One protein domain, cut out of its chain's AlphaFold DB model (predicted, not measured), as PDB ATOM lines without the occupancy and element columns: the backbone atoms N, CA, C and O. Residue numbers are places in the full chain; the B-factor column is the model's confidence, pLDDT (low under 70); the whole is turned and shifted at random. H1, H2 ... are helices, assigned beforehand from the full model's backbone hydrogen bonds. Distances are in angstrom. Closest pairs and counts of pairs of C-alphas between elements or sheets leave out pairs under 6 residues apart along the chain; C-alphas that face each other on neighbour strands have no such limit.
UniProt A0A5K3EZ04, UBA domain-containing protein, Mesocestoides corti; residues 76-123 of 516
ATOM      1  N   PRO A  76     253.373 221.738 180.269       87.00
ATOM      2  CA  PRO A  76     254.491 221.505 179.369       87.00
ATOM      3  C   PRO A  76     255.228 220.221 179.778       87.00
ATOM      4  O   PRO A  76     255.298 219.914 180.972       87.00
ATOM      5  N   PRO A  77     255.808 219.471 178.824       79.88
ATOM      6  CA  PRO A  77     256.572 218.274 179.153       79.88
ATOM      7  C   PRO A  77     257.758 218.640 180.067       79.88
ATOM      8  O   PRO A  77     258.489 219.585 179.757       79.88
ATOM      9  N   PRO A  78     257.969 217.924 181.187       80.19
ATOM     10  CA  PRO A  78     259.077 218.210 182.085       80.19
ATOM     11  C   PRO A  78     260.406 217.830 181.425       80.19
ATOM     12  O   PRO A  78     260.618 216.680 181.040       80.19
ATOM     13  N   ASP A  79     261.322 218.794 181.318       81.44
ATOM     14  CA  ASP A  79     262.686 218.523 180.871       81.44
ATOM     15  C   ASP A  79     263.515 217.917 182.014       81.44
ATOM     16  O   ASP A  79     263.816 218.580 183.015       81.44
ATOM     17  N   TYR A  80     263.887 216.649 181.846       84.44
ATOM     18  CA  TYR A  80     264.752 215.882 182.747       84.44
ATOM     19  C   TYR A  80     266.217 215.806 182.280       84.44
ATOM     20  O   TYR A  80     267.036 215.183 182.953       84.44
ATOM     21  N   ASN A  81     266.562 216.431 181.147       84.75
ATOM     22  CA  ASN A  81     267.876 216.329 180.512       84.75
ATOM     23  C   ASN A  81     268.722 217.618 180.607       84.75
ATOM     24  O   ASN A  81     269.764 217.679 179.960       84.75
ATOM     25  N   ASP A  82     268.323 218.622 181.409       89.50
ATOM     26  CA  ASP A  82     269.066 219.882 181.632       89.50
ATOM     27  C   ASP A  82     270.512 219.583 182.083       89.50
ATOM     28  O   ASP A  82     270.744 219.265 183.258       89.50
ATOM     29  N   PRO A  83     271.516 219.692 181.190       87.88
ATOM     30  CA  PRO A  83     272.850 219.160 181.455       87.88
ATOM     31  C   PRO A  83     273.572 219.967 182.532       87.88
ATOM     32  O   PRO A  83     274.422 219.443 183.248       87.88
ATOM     33  N   VAL A  84     273.206 221.240 182.693       90.31
ATOM     34  CA  VAL A  84     273.812 222.137 183.678       90.31
ATOM     35  C   VAL A  84     273.225 221.883 185.071       90.31
ATOM     36  O   VAL A  84     273.905 222.078 186.077       90.31
ATOM     37  N   ARG A  85     271.973 221.416 185.148       91.69
ATOM     38  CA  ARG A  85     271.353 220.969 186.400       91.69
ATOM     39  C   ARG A  85     271.845 219.592 186.820       91.69
ATOM     40  O   ARG A  85     272.182 219.417 187.987       91.69
ATOM     41  N   LEU A  86     271.955 218.665 185.867       92.19
ATOM     42  CA  LEU A  86     272.574 217.357 186.074       92.19
ATOM     43  C   LEU A  86     274.013 217.511 186.595       92.19
ATOM     44  O   LEU A  86     274.332 216.960 187.644       92.19
ATOM     45  N   ALA A  87     274.837 218.355 185.958       91.06
ATOM     46  CA  ALA A  87     276.201 218.641 186.411       91.06
ATOM     47  C   ALA A  87     276.260 219.171 187.858       91.06
ATOM     48  O   ALA A  87     277.009 218.629 188.670       91.06
ATOM     49  N   LYS A  88     275.429 220.164 188.216       92.44
ATOM     50  CA  LYS A  88     275.368 220.696 189.593       92.44
ATOM     51  C   LYS A  88     274.884 219.647 190.606       92.44
ATOM     52  O   LYS A  88     275.296 219.668 191.761       92.44
ATOM     53  N   MET A  89     274.026 218.708 190.208       93.62
ATOM     54  CA  MET A  89     273.619 217.603 191.084       93.62
ATOM     55  C   MET A  89     274.715 216.545 191.254       93.62
ATOM     56  O   MET A  89     274.881 216.035 192.361       93.62
ATOM     57  N   THR A  90     275.515 216.278 190.222       93.81
ATOM     58  CA  THR A  90     276.714 215.434 190.339       93.81
ATOM     59  C   THR A  90     277.803 216.088 191.194       93.81
ATOM     60  O   THR A  90     278.429 215.398 191.993       93.81
ATOM     61  N   GLU A  91     277.964 217.412 191.133       92.88
ATOM     62  CA  GLU A  91     278.814 218.180 192.062       92.88
ATOM     63  C   GLU A  91     278.341 218.054 193.525       92.88
ATOM     64  O   GLU A  91     279.158 217.915 194.433       92.88
ATOM     65  N   MET A  92     277.025 218.003 193.761       92.69
ATOM     66  CA  MET A  92     276.433 217.709 195.078       92.69
ATOM     67  C   MET A  92     276.484 216.216 195.477       92.69
ATOM     68  O   MET A  92     275.985 215.856 196.543       92.69
ATOM     69  N   GLY A  93     277.087 215.346 194.658       93.19
ATOM     70  CA  GLY A  93     277.309 213.927 194.959       93.19
ATOM     71  C   GLY A  93     276.212 212.956 194.507       93.19
ATOM     72  O   GLY A  93     276.312 211.769 194.812       93.19
ATOM     73  N   PHE A  94     275.188 213.407 193.773       93.38
ATOM     74  CA  PHE A  94     274.163 212.519 193.204       93.38
ATOM     75  C   PHE A  94     274.651 211.863 191.902       93.38
ATOM     76  O   PHE A  94     275.181 212.533 191.011       93.38
ATOM     77  N   THR A  95     274.437 210.554 191.745       94.31
ATOM     78  CA  THR A  95     274.841 209.855 190.511       94.31
ATOM     79  C   THR A  95     273.870 210.146 189.362       94.31
ATOM     80  O   THR A  95     272.663 210.238 189.574       94.31
ATOM     81  N   LEU A  96     274.367 210.270 188.125       92.38
ATOM     82  CA  LEU A  96     273.510 210.532 186.954       92.38
ATOM     83  C   LEU A  96     272.455 209.436 186.735       92.38
ATOM     84  O   LEU A  96     271.342 209.733 186.310       92.38
ATOM     85  N   GLU A  97     272.790 208.188 187.066       92.44
ATOM     86  CA  GLU A  97     271.881 207.041 186.999       92.44
ATOM     87  C   GLU A  97     270.738 207.171 188.017       92.44
ATOM     88  O   GLU A  97     269.576 207.055 187.638       92.44
ATOM     89  N   GLU A  98     271.046 207.500 189.277       93.44
ATOM     90  CA  GLU A  98     270.054 207.745 190.335       93.44
ATOM     91  C   GLU A  98     269.171 208.963 190.038       93.44
ATOM     92  O   GLU A  98     267.966 208.913 190.281       93.44
ATOM     93  N   ILE A  99     269.732 210.050 189.492       92.69
ATOM     94  CA  ILE A  99     268.945 211.223 189.082       92.69
ATOM     95  C   ILE A  99     267.970 210.830 187.972       92.69
ATOM     96  O   ILE A  99     266.780 211.129 188.067       92.69
ATOM     97  N   LYS A 100     268.452 210.117 186.950       92.25
ATOM     98  CA  LYS A 100     267.631 209.687 185.820       92.25
ATOM     99  C   LYS A 100     266.507 208.740 186.254       92.25
ATOM    100  O   LYS A 100     265.350 209.026 185.967       92.25
ATOM    101  N   ASP A 101     266.818 207.681 187.000       92.69
ATOM    102  CA  ASP A 101     265.832 206.743 187.563       92.69
ATOM    103  C   ASP A 101     264.845 207.442 188.525       92.69
ATOM    104  O   ASP A 101     263.648 207.151 188.515       92.69
ATOM    105  N   SER A 102     265.294 208.433 189.304       94.19
ATOM    106  CA  SER A 102     264.396 209.212 190.169       94.19
ATOM    107  C   SER A 102     263.374 210.028 189.372       94.19
ATOM    108  O   SER A 102     262.204 210.086 189.759       94.19
ATOM    109  N   LEU A 103     263.790 210.624 188.252       91.56
ATOM    110  CA  LEU A 103     262.941 211.462 187.404       91.56
ATOM    111  C   LEU A 103     262.041 210.633 186.472       91.56
ATOM    112  O   LEU A 103     260.831 210.857 186.442       91.56
ATOM    113  N   GLU A 104     262.593 209.638 185.769       91.31
ATOM    114  CA  GLU A 104     261.854 208.777 184.828       91.31
ATOM    115  C   GLU A 104     260.798 207.902 185.521       91.31
ATOM    116  O   GLU A 104     259.764 207.598 184.928       91.31
ATOM    117  N   ASN A 105     261.007 207.529 186.789       91.38
ATOM    118  CA  ASN A 105     260.014 206.804 187.588       91.38
ATOM    119  C   ASN A 105     259.188 207.707 188.525       91.38
ATOM    120  O   ASN A 105     258.498 207.182 189.401       91.38
ATOM    121  N   ASN A 106     259.256 209.038 188.375       88.62
ATOM    122  CA  ASN A 106     258.543 210.022 189.204       88.62
ATOM    123  C   ASN A 106     258.692 209.785 190.727       88.62
ATOM    124  O   ASN A 106     257.750 209.958 191.505       88.62
ATOM    125  N   LYS A 107     259.882 209.378 191.180       92.44
ATOM    126  CA  LYS A 107     260.174 209.148 192.599       92.44
ATOM    127  C   LYS A 107     260.326 210.504 193.285       92.44
ATOM    128  O   LYS A 107     261.325 211.189 193.093       92.44
ATOM    129  N   PHE A 108     259.355 210.894 194.112       92.00
ATOM    130  CA  PHE A 108     259.372 212.147 194.888       92.00
ATOM    131  C   PHE A 108     260.331 212.076 196.097       92.00
ATOM    132  O   PHE A 108     259.931 212.234 197.249       92.00
ATOM    133  N   ASN A 109     261.604 211.788 195.827       93.75
ATOM    134  CA  ASN A 109     262.696 211.731 196.794       93.75
ATOM    135  C   ASN A 109     263.451 213.077 196.879       93.75
ATOM    136  O   ASN A 109     263.120 214.059 196.212       93.75
ATOM    137  N   ASN A 110     264.498 213.108 197.705       93.56
ATOM    138  CA  ASN A 110     265.463 214.206 197.803       93.56
ATOM    139  C   ASN A 110     266.106 214.571 196.451       93.56
ATOM    140  O   ASN A 110     266.321 215.754 196.191       93.56
ATOM    141  N   VAL A 111     266.379 213.583 195.594       94.19
ATOM    142  CA  VAL A 111     266.998 213.774 194.273       94.19
ATOM    143  C   VAL A 111     266.073 214.588 193.360       94.19
ATOM    144  O   VAL A 111     266.430 215.686 192.934       94.19
ATOM    145  N   THR A 112     264.834 214.133 193.161       93.62
ATOM    146  CA  THR A 112     263.805 214.842 192.380       93.62
ATOM    147  C   THR A 112     263.452 216.202 192.986       93.62
ATOM    148  O   THR A 112     263.327 217.183 192.255       93.62
ATOM    149  N   ALA A 113     263.343 216.311 194.316       93.88
ATOM    150  CA  ALA A 113     263.098 217.595 194.977       93.88
ATOM    151  C   ALA A 113     264.217 218.612 194.684       93.88
ATOM    152  O   ALA A 113     263.939 219.759 194.335       93.88
ATOM    153  N   THR A 114     265.478 218.176 194.741       93.19
ATOM    154  CA  THR A 114     266.646 218.997 194.386       93.19
ATOM    155  C   THR A 114     266.618 219.396 192.905       93.19
ATOM    156  O   THR A 114     266.820 220.568 192.585       93.19
ATOM    157  N   TYR A 115     266.278 218.472 191.998       92.56
ATOM    158  CA  TYR A 115     266.154 218.758 190.562       92.56
ATOM    159  C   TYR A 115     265.073 219.811 190.244       92.56
ATOM    160  O   TYR A 115     265.246 220.638 189.345       92.56
ATOM    161  N   LEU A 116     263.960 219.826 190.984       91.50
ATOM    162  CA  LEU A 116     262.897 220.823 190.810       91.50
ATOM    163  C   LEU A 116     263.287 222.197 191.392       91.50
ATOM    164  O   LEU A 116     263.044 223.227 190.757       91.50
ATOM    165  N   LEU A 117     263.955 222.225 192.550       91.94
ATOM    166  CA  LEU A 117     264.429 223.466 193.178       91.94
ATOM    167  C   LEU A 117     265.479 224.182 192.313       91.94
ATOM    168  O   LEU A 117     265.292 225.351 191.984       91.94
ATOM    169  N   LEU A 118     266.499 223.468 191.821       90.19
ATOM    170  CA  LEU A 118     267.531 224.044 190.942       90.19
ATOM    171  C   LEU A 118     266.975 224.600 189.613       90.19
ATOM    172  O   LEU A 118     267.603 225.463 188.998       90.19
ATOM    173  N   GLY A 119     265.816 224.116 189.154       82.19
ATOM    174  CA  GLY A 119     265.104 224.691 188.006       82.19
ATOM    175  C   GLY A 119     264.359 225.990 188.334       82.19
ATOM    176  O   GLY A 119     264.159 226.827 187.455       82.19
ATOM    177  N   THR A 120     263.982 226.187 189.599       72.94
ATOM    178  CA  THR A 120     263.260 227.379 190.072       72.94
ATOM    179  C   THR A 120     264.199 228.583 190.189       72.94
ATOM    180  O   THR A 120     263.871 229.653 189.672       72.94
ATOM    181  N   ASP A 121     265.396 228.377 190.755       61.25
ATOM    182  CA  ASP A 121     266.442 229.395 191.003       61.25
ATOM    183  C   ASP A 121     266.907 230.168 189.749       61.25
ATOM    184  O   ASP A 121     267.544 231.220 189.840       61.25
ATOM    185  N   ARG A 122     266.627 229.640 188.550       57.97
ATOM    186  CA  ARG A 122     266.976 230.254 187.256       57.97
ATOM    187  C   ARG A 122     265.918 231.220 186.733       57.97
ATOM    188  O   ARG A 122     266.234 232.135 185.974       57.97
ATOM    189  N   LYS A 123     264.652 231.017 187.106       55.88
ATOM    190  CA  LYS A 123     263.521 231.779 186.555       55.88
ATOM    191  C   LYS A 123     263.334 233.108 187.290       55.88
ATOM    192  O   LYS A 123     263.167 234.153 186.663       55.88
TER     193      LYS A 123
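This is residues 76 to 123 of the 516 residues of the protein "UBA domain-containing protein" of Mesocestoides corti (UniProt A0A5K3EZ04). Three short helices make a small triangle: the end of H1 meets the start of H2, the end of H2 meets the start of H3, and H3 comes back past the first residues of H1. Ahead of H1, the stretch of residues 76 to 82 runs across one face of this triangle as a strand-free, helix-free lead. The printed part has 48 residues, with H1, H2 and H3 in that order along the chain and no named strand; the class is all helix. The whole is compact, with a radius of gyration of the C-alphas of 9.8 A, and rounded, with spans of 25 by 24 by 17 A.

Start at Pro 76 and go on to H1, residues 83 to 91. A tight link of 4 residues takes you to H2, residues 96 to 104, and H1 and H2 only just touch, with 3 pairs of C-alphas within 8 A. Look there at the closest C-alphas, those of Thr 90 and Leu 96, 6.8 A apart. H1 and H2 stand at a steep tilt of 57 degrees, opposite ways. A tight link of 5 residues leads on to H3, residues 110 to 120, which touches H2 with the C-alphas of Leu 103 and Thr 112 closest, at 6.1 A. The lines of H2 and H3 are about perpendicular, at 81 degrees. H3 also touches H1, and the closest C-alphas of this pair are those of Arg 85 and Leu 118, 6.7 A apart. H1 and H3 stand at a steep tilt of 48 degrees, opposite ways. Along the backbone, each O i to N i+4 pair inside H1 and H2 is within hydrogen-bond range, and in H3 6 of 7 are.

Find C-alpha 83 at (272.850, 219.160, 181.455); from there H1 runs 12.2 A to C-alpha 91 of Glu 91. H2 begins at Leu 96, with its C-alpha at (273.510, 210.532, 186.954), and covers 12.0 A to Glu 104. H3, the longest helix with 11 residues, goes from Asn 110 to Thr 120 over 15.4 A and ends with C-alpha 120 at (263.260, 227.379, 190.072).

The two C-alphas farthest apart are those of Pro 76 and Gly 93, at 28.7 A, while those of Pro 76 and Lys 123 are 15.5 A apart. The printed part has no cut, and both links between helices are tight. The mean pLDDT of the printed part is 88.4; look to residues 121 to 123 for the values under 70 in this model.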